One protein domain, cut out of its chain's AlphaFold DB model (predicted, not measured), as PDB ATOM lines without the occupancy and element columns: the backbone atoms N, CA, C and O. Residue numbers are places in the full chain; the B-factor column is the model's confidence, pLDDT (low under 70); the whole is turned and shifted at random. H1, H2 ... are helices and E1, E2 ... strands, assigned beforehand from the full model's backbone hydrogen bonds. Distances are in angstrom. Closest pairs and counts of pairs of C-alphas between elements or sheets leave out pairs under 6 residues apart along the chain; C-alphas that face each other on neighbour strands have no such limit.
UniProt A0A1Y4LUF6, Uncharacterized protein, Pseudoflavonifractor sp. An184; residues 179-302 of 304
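What this domain is: This is residues 179 to 302 of the 304 residues of an uncharacterized protein of Pseudoflavonifractor sp. An184 (UniProt A0A1Y4LUF6). A compact middle with two arms: a strongly twisted three-stranded sheet is covered on one face by H2 and H3, side by side, while H1 crosses near one end of H3 and the small hairpin of E1 and E2 sits by the start of H2. From this body residues 234 to 239, at the tip of the hairpin of E4 and E5, stick out one way, and residues 282 to 302, mostly H4, stick out another. The printed part has 124 residues, in the order H1 E1 E2 H2 E3 E4 E5 E6 E7 H3 H4, and its class is mixed, helices and strands. The largest sheet runs E3 E6 E7, all antiparallel. The whole is loose, with a radius of gyration of the C-alphas of 19.5 A, and elongated, spanning 71 by 37 by 31 A.

Where its parts are: In the sheet, E3 is residues 222 to 229, 19.2 A long, from C-alpha 222 at (45.770, 12.403, -43.152); E6 is residues 245 to 252, 21.9 A, and E7 residues 255 to 259. H2 is residues 209 to 218, 14.1 A, and H3 residues 261 to 272, 16.4 A. H1 is residues 186 to 196, 15.0 A, beginning at C-alpha 186 (52.114, 37.800, -53.741). E1 is residues 199 to 202, E2 205 to 208, E4 232 to 235 and E5 238 to 241. H4, residues 274 to 300, is 41.2 A long and ends at C-alpha 300 (9.504, 36.681, -32.058).

How they stand to each other: E6 is the inner strand: N 224 and O 249 of E3 and E6 are 2.9 A apart, and N 250 and O 257 of the hairpin E6 and E7 2.9 A. H2 and H3 are on the same face, in two layers, helices over one face of a sheet, at heights of 9.9 A and 8.5 A over the sheet. They touch, closest at the C-alphas of Val 213 and Ala 267, 6.3 A, at a shallow tilt of 31 degrees, the same way. H1 touches H3 with residues 262 to 263 of H3 alone, closest at the C-alphas of Val 192 and Thr 262, 6.6 A, about perpendicular at 84 degrees. H4 only just touches H2, with 3 pairs of C-alphas within 8 A, closest at Lys 218 and Leu 277, 6.7 A. In the hairpins E1 and E2, and E4 and E5, N 200 and O 207 are 2.8 A apart and N 233 and O 240 2.9 A. E3 runs on into E4 across a break of 2 residues, at 52 degrees. In H2 and H3 every O i to N i+4 pair is within hydrogen-bond range; in H1 6 of 7 are and in H4 19 of 23.

The domain as a whole: The C-alphas farthest apart are those of Trp 237 and Ala 301, 70.8 A. Without the free stretches the body spans 46 by 34 by 27 A. The printed part has no cut, and its links are tight. The mean pLDDT of the printed part is 81.4; residues 279 to 302 are under 70.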
ATOM      1  N   GLY A 179      47.802  30.872 -41.432       90.31
ATOM      2  CA  GLY A 179      49.237  31.127 -41.296       90.31
ATOM      3  C   GLY A 179      50.118  30.473 -42.363       90.31
ATOM      4  O   GLY A 179      51.287  30.825 -42.494       90.31
ATOM      5  N   TRP A 180      49.571  29.569 -43.188       94.06
ATOM      6  CA  TRP A 180      50.342  28.921 -44.254       94.06
ATOM      7  C   TRP A 180      50.802  29.913 -45.328       94.06
ATOM      8  O   TRP A 180      51.891  29.786 -45.886       94.06
ATOM      9  N   ALA A 181      49.964  30.909 -45.616       92.69
ATOM     10  CA  ALA A 181      50.190  31.880 -46.676       92.69
ATOM     11  C   ALA A 181      50.999  33.115 -46.237       92.69
ATOM     12  O   ALA A 181      51.292  33.963 -47.080       92.69
ATOM     13  N   ASP A 182      51.359  33.246 -44.958       91.38
ATOM     14  CA  ASP A 182      51.891  34.500 -44.398       91.38
ATOM     15  C   ASP A 182      53.263  34.867 -44.975       91.38
ATOM     16  O   ASP A 182      53.532  36.031 -45.253       91.38
ATOM     17  N   GLN A 183      54.106  33.863 -45.228       88.44
ATOM     18  CA  GLN A 183      55.457  34.039 -45.776       88.44
ATOM     19  C   GLN A 183      55.510  33.923 -47.310       88.44
ATOM     20  O   GLN A 183      56.582  33.990 -47.909       88.44
ATOM     21  N   MET A 184      54.368  33.715 -47.975       93.69
ATOM     22  CA  MET A 184      54.331  33.569 -49.432       93.69
ATOM     23  C   MET A 184      54.456  34.926 -50.125       93.69
ATOM     24  O   MET A 184      53.766  35.886 -49.770       93.69
ATOM     25  N   THR A 185      55.234  34.999 -51.205       93.88
ATOM     26  CA  THR A 185      55.194  36.176 -52.090       93.88
ATOM     27  C   THR A 185      53.797  36.341 -52.698       93.88
ATOM     28  O   THR A 185      53.044  35.372 -52.813       93.88
ATOM     29  N   ALA A 186      53.425  37.551 -53.126       91.19
ATOM     30  CA  ALA A 186      52.114  37.800 -53.741       91.19
ATOM     31  C   ALA A 186      51.832  36.870 -54.940       91.19
ATOM     32  O   ALA A 186      50.722  36.365 -55.096       91.19
ATOM     33  N   MET A 187      52.857  36.566 -55.747       93.69
ATOM     34  CA  MET A 187      52.733  35.639 -56.875       93.69
ATOM     35  C   MET A 187      52.503  34.191 -56.420       93.69
ATOM     36  O   MET A 187      51.689  33.480 -57.011       93.69
ATOM     37  N   GLN A 188      53.214  33.734 -55.384       93.56
ATOM     38  CA  GLN A 188      52.995  32.402 -54.814       93.56
ATOM     39  C   GLN A 188      51.592  32.291 -54.223       93.56
ATOM     40  O   GLN A 188      50.883  31.330 -54.520       93.56
ATOM     41  N   PHE A 189      51.169  33.303 -53.463       95.44
ATOM     42  CA  PHE A 189      49.837  33.360 -52.880       95.44
ATOM     43  C   PHE A 189      48.748  33.324 -53.953       95.44
ATOM     44  O   PHE A 189      47.853  32.493 -53.861       95.44
ATOM     45  N   GLY A 190      48.874  34.116 -55.024       94.50
ATOM     46  CA  GLY A 190      47.914  34.112 -56.132       94.50
ATOM     47  C   GLY A 190      47.780  32.755 -56.841       94.50
ATOM     48  O   GLY A 190      46.683  32.370 -57.241       94.50
ATOM     49  N   LYS A 191      48.875  31.989 -56.966       94.50
ATOM     50  CA  LYS A 191      48.840  30.617 -57.514       94.50
ATOM     51  C   LYS A 191      48.191  29.619 -56.558       94.50
ATOM     52  O   LYS A 191      47.562  28.663 -56.996       94.50
ATOM     53  N   VAL A 192      48.391  29.800 -55.256       95.06
ATOM     54  CA  VAL A 192      47.785  28.948 -54.229       95.06
ATOM     55  C   VAL A 192      46.288  29.222 -54.130       95.06
ATOM     56  O   VAL A 192      45.496  28.279 -54.140       95.06
ATOM     57  N   SER A 193      45.894  30.496 -54.099       93.88
ATOM     58  CA  SER A 193      44.499  30.909 -53.988       93.88
ATOM     59  C   SER A 193      43.684  30.502 -55.208       93.88
ATOM     60  O   SER A 193      42.594  29.963 -55.052       93.88
ATOM     61  N   SER A 194      44.235  30.623 -56.421       95.25
ATOM     62  CA  SER A 194      43.546  30.190 -57.645       95.25
ATOM     63  C   SER A 194      43.224  28.694 -57.679       95.25
ATOM     64  O   SER A 194      42.314  28.288 -58.396       95.25
ATOM     65  N   VAL A 195      43.939  27.869 -56.905       95.25
ATOM     66  CA  VAL A 195      43.649  26.438 -56.755       95.25
ATOM     67  C   VAL A 195      42.719  26.183 -55.575       95.25
ATOM     68  O   VAL A 195      41.787  25.393 -55.700       95.25
ATOM     69  N   LEU A 196      42.971  26.808 -54.425       95.06
ATOM     70  CA  LEU A 196      42.288  26.486 -53.172       95.06
ATOM     71  C   LEU A 196      40.952  27.212 -52.975       95.06
ATOM     72  O   LEU A 196      40.091  26.677 -52.280       95.06
ATOM     73  N   ASP A 197      40.739  28.361 -53.619       95.25
ATOM     74  CA  ASP A 197      39.465  29.093 -53.591       95.25
ATOM     75  C   ASP A 197      38.456  28.588 -54.643       95.25
ATOM     76  O   ASP A 197      37.339  29.094 -54.728       95.25
ATOM     77  N   VAL A 198      38.805  27.555 -55.421       95.44
ATOM     78  CA  VAL A 198      37.874  26.910 -56.360       95.44
ATOM     79  C   VAL A 198      36.744  26.231 -55.593       95.44
ATOM     80  O   VAL A 198      36.996  25.408 -54.709       95.44
ATOM     81  N   LEU A 199      35.504  26.544 -55.971       94.94
ATOM     82  CA  LEU A 199      34.306  25.903 -55.440       94.94
ATOM     83  C   LEU A 199      34.170  24.470 -55.962       94.94
ATOM     84  O   LEU A 199      34.303  24.200 -57.156       94.94
ATOM     85  N   ILE A 200      33.862  23.559 -55.053       92.69
ATOM     86  CA  ILE A 200      33.566  22.156 -55.307       92.69
ATOM     87  C   ILE A 200      32.283  21.765 -54.571       92.69
ATOM     88  O   ILE A 200      31.877  22.412 -53.606       92.69
ATOM     89  N   ARG A 201      31.647  20.679 -55.016       92.44
ATOM     90  CA  ARG A 201      30.553  20.041 -54.281       92.44
ATOM     91  C   ARG A 201      31.074  18.760 -53.635       92.44
ATOM     92  O   ARG A 201      31.484  17.845 -54.342       92.44
ATOM     93  N   ALA A 202      31.056  18.712 -52.309       85.62
ATOM     94  CA  ALA A 202      31.473  17.564 -51.509       85.62
ATOM     95  C   ALA A 202      30.452  17.341 -50.386       85.62
ATOM     96  O   ALA A 202      29.977  18.305 -49.788       85.62
ATOM     97  N   ASP A 203      30.073  16.085 -50.142       81.44
ATOM     98  CA  ASP A 203      29.077  15.688 -49.131       81.44
ATOM     99  C   ASP A 203      27.767  16.500 -49.199       81.44
ATOM    100  O   ASP A 203      27.225  16.948 -48.192       81.44
ATOM    101  N   GLY A 204      27.283  16.768 -50.417       86.31
ATOM    102  CA  GLY A 204      26.056  17.540 -50.652       86.31
ATOM    103  C   GLY A 204      26.171  19.055 -50.430       86.31
ATOM    104  O   GLY A 204      25.213  19.772 -50.708       86.31
ATOM    105  N   LYS A 205      27.331  19.574 -50.003       89.75
ATOM    106  CA  LYS A 205      27.571  21.006 -49.751       89.75
ATOM    107  C   LYS A 205      28.487  21.618 -50.811       89.75
ATOM    108  O   LYS A 205      29.399  20.962 -51.309       89.75
ATOM    109  N   VAL A 206      28.242  22.883 -51.156       91.94
ATOM    110  CA  VAL A 206      29.154  23.685 -51.988       91.94
ATOM    111  C   VAL A 206      30.149  24.380 -51.063       91.94
ATOM    112  O   VAL A 206      29.736  25.085 -50.148       91.94
ATOM    113  N   MET A 207      31.441  24.158 -51.281       93.00
ATOM    114  CA  MET A 207      32.527  24.735 -50.482       93.00
ATOM    115  C   MET A 207      33.784  24.909 -51.331       93.00
ATOM    116  O   MET A 207      33.912  24.304 -52.391       93.00
ATOM    117  N   THR A 208      34.739  25.710 -50.880       95.12
ATOM    118  CA  THR A 208      36.053  25.814 -51.530       95.12
ATOM    119  C   THR A 208      36.902  24.563 -51.284       95.12
ATOM    120  O   THR A 208      36.745  23.871 -50.275       95.12
ATOM    121  N   LYS A 209      37.869  24.280 -52.163       94.19
ATOM    122  CA  LYS A 209      38.875  23.227 -51.926       94.19
ATOM    123  C   LYS A 209      39.640  23.429 -50.617       94.19
ATOM    124  O   LYS A 209      39.948  22.462 -49.925       94.19
ATOM    125  N   ARG A 210      39.900  24.687 -50.243       95.12
ATOM    126  CA  ARG A 210      40.458  25.059 -48.936       95.12
ATOM    127  C   ARG A 210      39.584  24.553 -47.791       95.12
ATOM    128  O   ARG A 210      40.089  23.886 -46.893       95.12
ATOM    129  N   GLU A 211      38.296  24.888 -47.808       93.19
ATOM    130  CA  GLU A 211      37.335  24.477 -46.777       93.19
ATOM    131  C   GLU A 211      37.195  22.961 -46.713       93.19
ATOM    132  O   GLU A 211      37.186  22.402 -45.619       93.19
ATOM    133  N   PHE A 212      37.182  22.296 -47.868       94.19
ATOM    134  CA  PHE A 212      37.185  20.842 -47.945       94.19
ATOM    135  C   PHE A 212      38.402  20.236 -47.240       94.19
ATOM    136  O   PHE A 212      38.237  19.387 -46.364       94.19
ATOM    137  N   VAL A 213      39.616  20.707 -47.550       93.50
ATOM    138  CA  VAL A 213      40.843  20.239 -46.883       93.50
ATOM    139  C   VAL A 213      40.763  20.496 -45.377       93.50
ATOM    140  O   VAL A 213      40.991  19.572 -44.602       93.50
ATOM    141  N   ILE A 214      40.379  21.702 -44.942       92.31
ATOM    142  CA  ILE A 214      40.247  22.031 -43.511       92.31
ATOM    143  C   ILE A 214      39.237  21.102 -42.819       92.31
ATOM    144  O   ILE A 214      39.527  20.603 -41.732       92.31
ATOM    145  N   SER A 215      38.076  20.847 -43.429       90.94
ATOM    146  CA  SER A 215      37.054  19.944 -42.882       90.94
ATOM    147  C   SER A 215      37.594  18.526 -42.731       90.94
ATOM    148  O   SER A 215      37.502  17.942 -41.657       90.94
ATOM    149  N   ARG A 216      38.241  17.985 -43.768       91.88
ATOM    150  CA  ARG A 216      38.811  16.633 -43.721       91.88
ATOM    151  C   ARG A 216      39.930  16.508 -42.694       91.88
ATOM    152  O   ARG A 216      39.944  15.549 -41.929       91.88
ATOM    153  N   MET A 217      40.812  17.500 -42.599       92.81
ATOM    154  CA  MET A 217      41.840  17.529 -41.556       92.81
ATOM    155  C   MET A 217      41.217  17.570 -40.148       92.81
ATOM    156  O   MET A 217      41.703  16.893 -39.245       92.81
ATOM    157  N   LYS A 218      40.105  18.300 -39.951       87.94
ATOM    158  CA  LYS A 218      39.356  18.317 -38.676       87.94
ATOM    159  C   LYS A 218      38.709  16.970 -38.341       87.94
ATOM    160  O   LYS A 218      38.653  16.629 -37.158       87.94
ATOM    161  N   ASP A 219      38.270  16.229 -39.354       88.56
ATOM    162  CA  ASP A 219      37.641  14.907 -39.235       88.56
ATOM    163  C   ASP A 219      38.666  13.763 -39.078       88.56
ATOM    164  O   ASP A 219      38.290  12.588 -39.087       88.56
ATOM    165  N   GLY A 220      39.959  14.081 -38.949       89.12
ATOM    166  CA  GLY A 220      41.034  13.114 -38.710       89.12
ATOM    167  C   GLY A 220      41.592  12.445 -39.968       89.12
ATOM    168  O   GLY A 220      42.203  11.383 -39.870       89.12
ATOM    169  N   TRP A 221      41.382  13.027 -41.149       93.06
ATOM    170  CA  TRP A 221      42.016  12.552 -42.379       93.06
ATOM    171  C   TRP A 221      43.483  12.977 -42.436       93.06
ATOM    172  O   TRP A 221      43.836  14.069 -41.992       93.06
ATOM    173  N   THR A 222      44.332  12.142 -43.035       91.81
ATOM    174  CA  THR A 222      45.770  12.403 -43.152       91.81
ATOM    175  C   THR A 222      46.212  12.536 -44.613       91.81
ATOM    176  O   THR A 222      45.738  11.799 -45.486       91.81
ATOM    177  N   PRO A 223      47.116  13.483 -44.928       94.94
ATOM    178  CA  PRO A 223      47.673  13.613 -46.266       94.94
ATOM    179  C   PRO A 223      48.667  12.483 -46.543       94.94
ATOM    180  O   PRO A 223      49.638  12.295 -45.813       94.94
ATOM    181  N   THR A 224      48.459  11.751 -47.634       92.06
ATOM    182  CA  THR A 224      49.344  10.670 -48.089       92.06
ATOM    183  C   THR A 224      49.712  10.860 -49.559       92.06
ATOM    184  O   THR A 224      48.988  11.500 -50.327       92.06
ATOM    185  N   LYS A 225      50.867  10.335 -49.977       91.56
ATOM    186  CA  LYS A 225      51.288  10.333 -51.384       91.56
ATOM    187  C   LYS A 225      51.627   8.917 -51.828       91.56
ATOM    188  O   LYS A 225      52.197   8.148 -51.059       91.56
ATOM    189  N   LYS A 226      51.292   8.591 -53.073       87.94
ATOM    190  CA  LYS A 226      51.664   7.337 -53.728       87.94
ATOM    191  C   LYS A 226      52.555   7.658 -54.920       87.94
ATOM    192  O   LYS A 226      52.143   8.373 -55.833       87.94
ATOM    193  N   GLU A 227      53.788   7.174 -54.880       87.06
ATOM    194  CA  GLU A 227      54.760   7.335 -55.961       87.06
ATOM    195  C   GLU A 227      54.653   6.171 -56.954       87.06
ATOM    196  O   GLU A 227      54.109   5.115 -56.629       87.06
ATOM    197  N   GLY A 228      55.115   6.385 -58.186       81.44
ATOM    198  CA  GLY A 228      55.118   5.342 -59.214       81.44
ATOM    199  C   GLY A 228      53.739   4.972 -59.775       81.44
ATOM    200  O   GLY A 228      53.588   3.893 -60.336       81.44
ATOM    201  N   VAL A 229      52.717   5.827 -59.637       81.06
ATOM    202  CA  VAL A 229      51.381   5.515 -60.166       81.06
ATOM    203  C   VAL A 229      51.392   5.644 -61.688       81.06
ATOM    204  O   VAL A 229      51.577   6.739 -62.224       81.06
ATOM    205  N   VAL A 230      51.155   4.526 -62.371       82.38
ATOM    206  CA  VAL A 230      50.970   4.445 -63.824       82.38
ATOM    207  C   VAL A 230      49.481   4.269 -64.113       82.38
ATOM    208  O   VAL A 230      48.796   3.481 -63.467       82.38
ATOM    209  N   SER A 231      48.958   5.055 -65.052       78.06
ATOM    210  CA  SER A 231      47.607   4.896 -65.591       78.06
ATOM    211  C   SER A 231      47.677   4.398 -67.025       78.06
ATOM    212  O   SER A 231      48.505   4.867 -67.805       78.06
ATOM    213  N   TYR A 232      46.774   3.485 -67.358       82.00
ATOM    214  CA  TYR A 232      46.621   2.916 -68.688       82.00
ATOM    215  C   TYR A 232      45.557   3.710 -69.448       82.00
ATOM    216  O   TYR A 232      44.485   3.986 -68.909       82.00
ATOM    217  N   TYR A 233      45.862   4.123 -70.674       80.56
ATOM    218  CA  TYR A 233      44.956   4.877 -71.541       80.56
ATOM    219  C   TYR A 233      45.148   4.450 -72.999       80.56
ATOM    220  O   TYR A 233      46.071   3.710 -73.313       80.56
ATOM    221  N   GLY A 234      44.286   4.908 -73.901       76.44
ATOM    222  CA  GLY A 234      44.284   4.453 -75.292       76.44
ATOM    223  C   GLY A 234      43.169   3.449 -75.558       76.44
ATOM    224  O   GLY A 234      42.242   3.302 -74.760       76.44
ATOM    225  N   SER A 235      43.216   2.812 -76.723       77.00
ATOM    226  CA  SER A 235      42.181   1.858 -77.117       77.00
ATOM    227  C   SER A 235      42.487   0.474 -76.546       77.00
ATOM    228  O   SER A 235      43.630   0.169 -76.214       77.00
ATOM    229  N   ARG A 236      41.481  -0.404 -76.495       77.88
ATOM    230  CA  ARG A 236      41.654  -1.809 -76.080       77.88
ATOM    231  C   ARG A 236      42.742  -2.551 -76.880       77.88
ATOM    232  O   ARG A 236      43.276  -3.535 -76.383       77.88
ATOM    233  N   TRP A 237      43.058  -2.081 -78.090       79.25
ATOM    234  CA  TRP A 237      44.014  -2.687 -79.020       79.25
ATOM    235  C   TRP A 237      45.381  -1.979 -79.060       79.25
ATOM    236  O   TRP A 237      46.303  -2.494 -79.678       79.25
ATOM    237  N   ASP A 238      45.517  -0.820 -78.405       78.19
ATOM    238  CA  ASP A 238      46.760  -0.039 -78.293       78.19
ATOM    239  C   ASP A 238      46.769   0.668 -76.929       78.19
ATOM    240  O   ASP A 238      46.422   1.850 -76.802       78.19
ATOM    241  N   VAL A 239      47.056  -0.116 -75.884       81.25
ATOM    242  CA  VAL A 239      47.091   0.357 -74.498       81.25
ATOM    243  C   VAL A 239      48.427   1.045 -74.247       81.25
ATOM    244  O   VAL A 239      49.488   0.430 -74.306       81.25
ATOM    245  N   LYS A 240      48.362   2.333 -73.920       84.31
ATOM    246  CA  LYS A 240      49.507   3.181 -73.605       84.31
ATOM    247  C   LYS A 240      49.612   3.382 -72.104       84.31
ATOM    248  O   LYS A 240      48.635   3.696 -71.421       84.31
ATOM    249  N   GLU A 241      50.829   3.256 -71.601       84.69
ATOM    250  CA  GLU A 241      51.153   3.571 -70.217       84.69
ATOM    251  C   GLU A 241      51.511   5.052 -70.079       84.69
ATOM    252  O   GLU A 241      52.269   5.626 -70.865       84.69
ATOM    253  N   SER A 242      50.950   5.714 -69.069       81.69
ATOM    254  CA  SER A 242      51.387   7.059 -68.708       81.69
ATOM    255  C   SER A 242      52.749   7.007 -68.026       81.69
ATOM    256  O   SER A 242      53.007   6.099 -67.241       81.69
ATOM    257  N   LYS A 243      53.565   8.054 -68.181       82.25
ATOM    258  CA  LYS A 243      54.766   8.215 -67.349       82.25
ATOM    259  C   LYS A 243      54.396   8.117 -65.855       82.25
ATOM    260  O   LYS A 243      53.376   8.705 -65.469       82.25
ATOM    261  N   PRO A 244      55.188   7.409 -65.027       84.38
ATOM    262  CA  PRO A 244      54.930   7.303 -63.596       84.38
ATOM    263  C   PRO A 244      54.770   8.687 -62.968       84.38
ATOM    264  O   PRO A 244      55.591   9.580 -63.188       84.38
ATOM    265  N   ARG A 245      53.700   8.880 -62.195       83.88
ATOM    266  CA  ARG A 245      53.410  10.152 -61.523       83.88
ATOM    267  C   ARG A 245      53.157   9.953 -60.037       83.88
ATOM    268  O   ARG A 245      52.698   8.898 -59.603       83.88
ATOM    269  N   THR A 246      53.420  10.998 -59.263       88.44
ATOM    270  CA  THR A 246      53.031  11.054 -57.853       88.44
ATOM    271  C   THR A 246      51.554  11.414 -57.755       88.44
ATOM    272  O   THR A 246      51.122  12.446 -58.274       88.44
ATOM    273  N   GLU A 247      50.779  10.576 -57.080       90.12
ATOM    274  CA  GLU A 247      49.389  10.855 -56.747       90.12
ATOM    275  C   GLU A 247      49.289  11.310 -55.290       90.12
ATOM    276  O   GLU A 247      49.785  10.635 -54.388       90.12
ATOM    277  N   TYR A 248      48.646  12.452 -55.061       94.31
ATOM    278  CA  TYR A 248      48.436  13.007 -53.728       94.31
ATOM    279  C   TYR A 248      47.016  12.706 -53.252       94.31
ATOM    280  O   TYR A 248      46.066  12.793 -54.039       94.31
ATOM    281  N   ARG A 249      46.867  12.339 -51.976       93.31
ATOM    282  CA  ARG A 249      45.599  11.886 -51.399       93.31
ATOM    283  C   ARG A 249      45.364  12.426 -49.988       93.31
ATOM    284  O   ARG A 249      46.314  12.697 -49.259       93.31
ATOM    285  N   LEU A 250      44.096  12.523 -49.594       92.88
ATOM    286  CA  LEU A 250      43.677  12.476 -48.188       92.88
ATOM    287  C   LEU A 250      43.149  11.073 -47.910       92.88
ATOM    288  O   LEU A 250      42.323  10.584 -48.680       92.88
ATOM    289  N   ALA A 251      43.606  10.434 -46.839       91.00
ATOM    290  CA  ALA A 251      43.196   9.088 -46.461       91.00
ATOM    291  C   ALA A 251      42.644   9.059 -45.033       91.00
ATOM    292  O   ALA A 251      43.145   9.752 -44.147       91.00
ATOM    293  N   LYS A 252      41.614   8.243 -44.818       91.00
ATOM    294  CA  LYS A 252      41.108   7.877 -43.497       91.00
ATOM    295  C   LYS A 252      40.551   6.465 -43.593       91.00
ATOM    296  O   LYS A 252      39.635   6.227 -44.378       91.00
ATOM    297  N   GLU A 253      41.115   5.546 -42.814       88.38
ATOM    298  CA  GLU A 253      40.758   4.121 -42.861       88.38
ATOM    299  C   GLU A 253      40.825   3.586 -44.310       88.38
ATOM    300  O   GLU A 253      41.865   3.701 -44.956       88.38
ATOM    301  N   ASN A 254      39.718   3.057 -44.843       86.31
ATOM    302  CA  ASN A 254      39.622   2.531 -46.209       86.31
ATOM    303  C   ASN A 254      39.190   3.581 -47.250       86.31
ATOM    304  O   ASN A 254      39.026   3.254 -48.427       86.31
ATOM    305  N   LEU A 255      38.982   4.834 -46.844       87.25
ATOM    306  CA  LEU A 255      38.515   5.900 -47.722       87.25
ATOM    307  C   LEU A 255      39.675   6.783 -48.177       87.25
ATOM    308  O   LEU A 255      40.554   7.153 -47.395       87.25
ATOM    309  N   THR A 256      39.655   7.166 -49.457       89.31
ATOM    310  CA  THR A 256      40.649   8.087 -50.017       89.31
ATOM    311  C   THR A 256      40.017   9.118 -50.944       89.31
ATOM    312  O   THR A 256      39.134   8.801 -51.738       89.31
ATOM    313  N   TYR A 257      40.519  10.351 -50.876       89.88
ATOM    314  CA  TYR A 257      40.253  11.407 -51.849       89.88
ATOM    315  C   TYR A 257      41.522  11.738 -52.607       89.88
ATOM    316  O   TYR A 257      42.560  11.976 -51.995       89.88
ATOM    317  N   ARG A 258      41.435  11.821 -53.934       90.88
ATOM    318  CA  ARG A 258      42.527  12.339 -54.757       90.88
ATOM    319  C   ARG A 258      42.518  13.866 -54.722       90.88
ATOM    320  O   ARG A 258      41.487  14.478 -54.976       90.88
ATOM    321  N   ILE A 259      43.675  14.462 -54.453       93.00
ATOM    322  CA  ILE A 259      43.850  15.914 -54.327       93.00
ATOM    323  C   ILE A 259      45.006  16.406 -55.207       93.00
ATOM    324  O   ILE A 259      45.838  15.623 -55.675       93.00
ATOM    325  N   SER A 260      45.076  17.713 -55.455       93.88
ATOM    326  CA  SER A 260      46.232  18.329 -56.114       93.88
ATOM    327  C   SER A 260      47.446  18.422 -55.182       93.88
ATOM    328  O   SER A 260      47.336  18.333 -53.960       93.88
ATOM    329  N   LYS A 261      48.626  18.678 -55.762       94.25
ATOM    330  CA  LYS A 261      49.853  18.949 -54.995       94.25
ATOM    331  C   LYS A 261      49.699  20.163 -54.067       94.25
ATOM    332  O   LYS A 261      50.232  20.154 -52.965       94.25
ATOM    333  N   THR A 262      48.968  21.197 -54.490       94.50
ATOM    334  CA  THR A 262      48.727  22.402 -53.678       94.50
ATOM    335  C   THR A 262      47.839  22.095 -52.474       94.50
ATOM    336  O   THR A 262      48.166  22.498 -51.362       94.50
ATOM    337  N   GLU A 263      46.761  21.333 -52.679       95.62
ATOM    338  CA  GLU A 263      45.893  20.838 -51.599       95.62
ATOM    339  C   GLU A 263      46.664  19.941 -50.629       95.62
ATOM    340  O   GLU A 263      46.512  20.077 -49.418       95.62
ATOM    341  N   PHE A 264      47.542  19.079 -51.148       96.00
ATOM    342  CA  PHE A 264      48.412  18.239 -50.330       96.00
ATOM    343  C   PHE A 264      49.373  19.061 -49.480       96.00
ATOM    344  O   PHE A 264      49.426  18.857 -48.277       96.00
ATOM    345  N   ASN A 265      50.088  20.020 -50.072       95.81
ATOM    346  CA  ASN A 265      51.027  20.857 -49.328       95.81
ATOM    347  C   ASN A 265      50.322  21.649 -48.216       95.81
ATOM    348  O   ASN A 265      50.872  21.786 -47.125       95.81
ATOM    349  N   PHE A 266      49.101  22.131 -48.473       95.56
ATOM    350  CA  PHE A 266      48.290  22.792 -47.454       95.56
ATOM    351  C   PHE A 266      47.863  21.823 -46.344       95.56
ATOM    352  O   PHE A 266      48.030  22.123 -45.165       95.56
ATOM    353  N   ALA A 267      47.375  20.633 -46.702       94.69
ATOM    354  CA  ALA A 267      47.012  19.592 -45.743       94.69
ATOM    355  C   ALA A 267      48.213  19.147 -44.889       94.69
ATOM    356  O   ALA A 267      48.088  19.000 -43.676       94.69
ATOM    357  N   SER A 268      49.391  18.986 -45.499       94.94
ATOM    358  CA  SER A 268      50.641  18.665 -44.805       94.94
ATOM    359  C   SER A 268      51.058  19.766 -43.836       94.94
ATOM    360  O   SER A 268      51.482  19.458 -42.726       94.94
ATOM    361  N   TYR A 269      50.896  21.039 -44.212       94.69
ATOM    362  CA  TYR A 269      51.121  22.150 -43.288       94.69
ATOM    363  C   TYR A 269      50.190  22.071 -42.075       94.69
ATOM    364  O   TYR A 269      50.662  22.172 -40.946       94.69
ATOM    365  N   LEU A 270      48.891  21.836 -42.291       93.12
ATOM    366  CA  LEU A 270      47.911  21.720 -41.206       93.12
ATOM    367  C   LEU A 270      48.175  20.511 -40.299       93.12
ATOM    368  O   LEU A 270      47.980  20.608 -39.092       93.12
ATOM    369  N   ALA A 271      48.652  19.394 -40.856       91.94
ATOM    370  CA  ALA A 271      49.059  18.223 -40.080       91.94
ATOM    371  C   ALA A 271      50.250  18.527 -39.152       91.94
ATOM    372  O   ALA A 271      50.303  18.017 -38.038       91.94
ATOM    373  N   ALA A 272      51.183  19.372 -39.605       91.75
ATOM    374  CA  ALA A 272      52.338  19.812 -38.821       91.75
ATOM    375  C   ALA A 272      52.009  20.912 -37.791       91.75
ATOM    376  O   ALA A 272      52.815  21.149 -36.897       91.75
ATOM    377  N   HIS A 273      50.843  21.562 -37.905       90.44
ATOM    378  CA  HIS A 273      50.413  22.683 -37.059       90.44
ATOM    379  C   HIS A 273      48.990  22.455 -36.503       90.44
ATOM    380  O   HIS A 273      48.043  23.176 -36.854       90.44
ATOM    381  N   PRO A 274      48.782  21.425 -35.659       83.62
ATOM    382  CA  PRO A 274      47.460  21.053 -35.148       83.62
ATOM    383  C   PRO A 274      46.780  22.164 -34.324       83.62
ATOM    384  O   PRO A 274      45.550  22.247 -34.272       83.62
ATOM    385  N   GLU A 275      47.547  23.077 -33.729       85.38
ATOM    386  CA  GLU A 275      47.047  24.259 -33.025       85.38
ATOM    387  C   GLU A 275      46.277  25.219 -33.948       85.38
ATOM    388  O   GLU A 275      45.277  25.813 -33.534       85.38
ATOM    389  N   LYS A 276      46.662  25.309 -35.229       82.81
ATOM    390  CA  LYS A 276      45.978  26.132 -36.242       82.81
ATOM    391  C   LYS A 276      44.614  25.556 -36.621       82.81
ATOM    392  O   LYS A 276      43.655  26.300 -36.831       82.81
ATOM    393  N   LEU A 277      44.492  24.226 -36.635       77.31
ATOM    394  CA  LEU A 277      43.215  23.531 -36.834       77.31
ATOM    395  C   LEU A 277      42.251  23.759 -35.658       77.31
ATOM    396  O   LEU A 277      41.045  23.915 -35.872       77.31
ATOM    397  N   SER A 278      42.776  23.833 -34.429       71.94
ATOM    398  CA  SER A 278      42.006  24.171 -33.223       71.94
ATOM    399  C   SER A 278      41.519  25.628 -33.233       71.94
ATOM    400  O   SER A 278      40.354  25.903 -32.942       71.94
ATOM    401  N   GLN A 279      42.357  26.570 -33.676       66.69
ATOM    402  CA  GLN A 279      41.971  27.976 -33.856       66.69
ATOM    403  C   GLN A 279      40.824  28.135 -34.874       66.69
ATOM    404  O   GLN A 279      39.867  28.874 -34.631       66.69
ATOM    405  N   ALA A 280      40.846  27.348 -35.954       64.88
ATOM    406  CA  ALA A 280      39.764  27.281 -36.937       64.88
ATOM    407  C   ALA A 280      38.474  26.605 -36.418       64.88
ATOM    408  O   ALA A 280      37.437  26.694 -37.080       64.88
ATOM    409  N   ARG A 281      38.498  25.883 -35.282       57.06
ATOM    410  CA  ARG A 281      37.278  25.371 -34.616       57.06
ATOM    411  C   ARG A 281      36.539  26.487 -33.872       57.06
ATOM    412  O   ARG A 281      35.319  26.536 -33.943       57.06
ATOM    413  N   LYS A 282      37.266  27.414 -33.238       54.56
ATOM    414  CA  LYS A 282      36.678  28.528 -32.470       54.56
ATOM    415  C   LYS A 282      36.015  29.586 -33.361       54.56
ATOM    416  O   LYS A 282      34.940  30.063 -33.030       54.56
ATOM    417  N   GLN A 283      36.607  29.907 -34.514       54.69
ATOM    418  CA  GLN A 283      36.057  30.914 -35.438       54.69
ATOM    419  C   GLN A 283      34.749  30.486 -36.129       54.69
ATOM    420  O   GLN A 283      33.945  31.347 -36.466       54.69
ATOM    421  N   LEU A 284      34.508  29.182 -36.328       47.88
ATOM    422  CA  LEU A 284      33.249  28.694 -36.913       47.88
ATOM    423  C   LEU A 284      32.102  28.624 -35.891       47.88
ATOM    424  O   LEU A 284      30.968  28.890 -36.271       47.88
ATOM    425  N   ALA A 285      32.399  28.302 -34.625       41.38
ATOM    426  CA  ALA A 285      31.399  28.249 -33.553       41.38
ATOM    427  C   ALA A 285      30.778  29.633 -33.269       41.38
ATOM    428  O   ALA A 285      29.571  29.754 -33.103       41.38
ATOM    429  N   ILE A 286      31.586  30.697 -33.338       42.16
ATOM    430  CA  ILE A 286      31.126  32.081 -33.126       42.16
ATOM    431  C   ILE A 286      30.190  32.558 -34.260       42.16
ATOM    432  O   ILE A 286      29.264  33.328 -34.018       42.16
ATOM    433  N   CYS A 287      30.374  32.080 -35.499       37.78
ATOM    434  CA  CYS A 287      29.487  32.424 -36.620       37.78
ATOM    435  C   CYS A 287      28.161  31.645 -36.616       37.78
ATOM    436  O   CYS A 287      27.180  32.129 -37.177       37.78
ATOM    437  N   THR A 288      28.108  30.454 -36.011       40.34
ATOM    438  CA  THR A 288      26.850  29.710 -35.826       40.34
ATOM    439  C   THR A 288      25.980  30.305 -34.720       40.34
ATOM    440  O   THR A 288      24.760  30.318 -34.873       40.34
ATOM    441  N   ASP A 289      26.583  30.892 -33.683       39.91
ATOM    442  CA  ASP A 289      25.843  31.533 -32.587       39.91
ATOM    443  C   ASP A 289      25.246  32.892 -33.010       39.91
ATOM    444  O   ASP A 289      24.086  33.180 -32.715       39.91
ATOM    445  N   ALA A 290      25.958  33.680 -33.830       40.59
ATOM    446  CA  ALA A 290      25.442  34.945 -34.377       40.59
ATOM    447  C   ALA A 290      24.271  34.767 -35.375       40.59
ATOM    448  O   ALA A 290      23.443  35.664 -35.540       40.59
ATOM    449  N   GLY A 291      24.188  33.611 -36.046       40.22
ATOM    450  CA  GLY A 291      23.050  33.252 -36.900       40.22
ATOM    451  C   GLY A 291      21.817  32.806 -36.107       40.22
ATOM    452  O   GLY A 291      20.695  33.052 -36.548       40.22
ATOM    453  N   GLY A 292      22.017  32.208 -34.927       40.72
ATOM    454  CA  GLY A 292      20.943  31.781 -34.024       40.72
ATOM    455  C   GLY A 292      20.219  32.952 -33.358       40.72
ATOM    456  O   GLY A 292      18.991  32.962 -33.314       40.72
ATOM    457  N   GLU A 293      20.950  33.986 -32.929       41.12
ATOM    458  CA  GLU A 293      20.344  35.190 -32.338       41.12
ATOM    459  C   GLU A 293      19.524  36.002 -33.358       41.12
ATOM    460  O   GLU A 293      18.455  36.513 -33.026       41.12
ATOM    461  N   GLN A 294      19.944  36.059 -34.630       43.31
ATOM    462  CA  GLN A 294      19.173  36.730 -35.690       43.31
ATOM    463  C   GLN A 294      17.924  35.951 -36.133       43.31
ATOM    464  O   GLN A 294      16.961  36.559 -36.610       43.31
ATOM    465  N   GLN A 295      17.916  34.622 -35.987       43.41
ATOM    466  CA  GLN A 295      16.739  33.790 -36.257       43.41
ATOM    467  C   GLN A 295      15.722  33.853 -35.109       43.41
ATOM    468  O   GLN A 295      14.532  34.006 -35.382       43.41
ATOM    469  N   ALA A 296      16.179  33.862 -33.853       45.88
ATOM    470  CA  ALA A 296      15.316  34.040 -32.683       45.88
ATOM    471  C   ALA A 296      14.600  35.408 -32.689       45.88
ATOM    472  O   ALA A 296      13.389  35.471 -32.484       45.88
ATOM    473  N   PHE A 297      15.304  36.489 -33.051       43.66
ATOM    474  CA  PHE A 297      14.704  37.830 -33.161       43.66
ATOM    475  C   PHE A 297      13.679  37.958 -34.306       43.66
ATOM    476  O   PHE A 297      12.763  38.776 -34.236       43.66
ATOM    477  N   ARG A 298      13.816  37.163 -35.381       44.09
ATOM    478  CA  ARG A 298      12.856  37.143 -36.502       44.09
ATOM    479  C   ARG A 298      11.606  36.315 -36.208       44.09
ATOM    480  O   ARG A 298      10.545  36.662 -36.718       44.09
ATOM    481  N   GLU A 299      11.713  35.258 -35.407       50.16
ATOM    482  CA  GLU A 299      10.563  34.431 -35.021       50.16
ATOM    483  C   GLU A 299       9.700  35.080 -33.925       50.16
ATOM    484  O   GLU A 299       8.481  34.907 -33.941       50.16
ATOM    485  N   GLU A 300      10.280  35.883 -33.024       49.84
ATOM    486  CA  GLU A 300       9.504  36.681 -32.058       49.84
ATOM    487  C   GLU A 300       8.752  37.849 -32.716       49.84
ATOM    488  O   GLU A 300       7.608  38.121 -32.357       49.84
ATOM    489  N   ALA A 301       9.323  38.482 -33.746       50.62
ATOM    490  CA  ALA A 301       8.677  39.579 -34.475       50.62
ATOM    491  C   ALA A 301       7.512  39.138 -35.390       50.62
ATOM    492  O   ALA A 301       6.781  39.985 -35.893       50.62
ATOM    493  N   GLN A 302       7.335  37.834 -35.627       50.94
ATOM    494  CA  GLN A 302       6.206  37.277 -36.389       50.94
ATOM    495  C   GLN A 302       5.058  36.761 -35.506       50.94
ATOM    496  O   GLN A 302       4.046  36.302 -36.035       50.94
TER     497      GLN A 302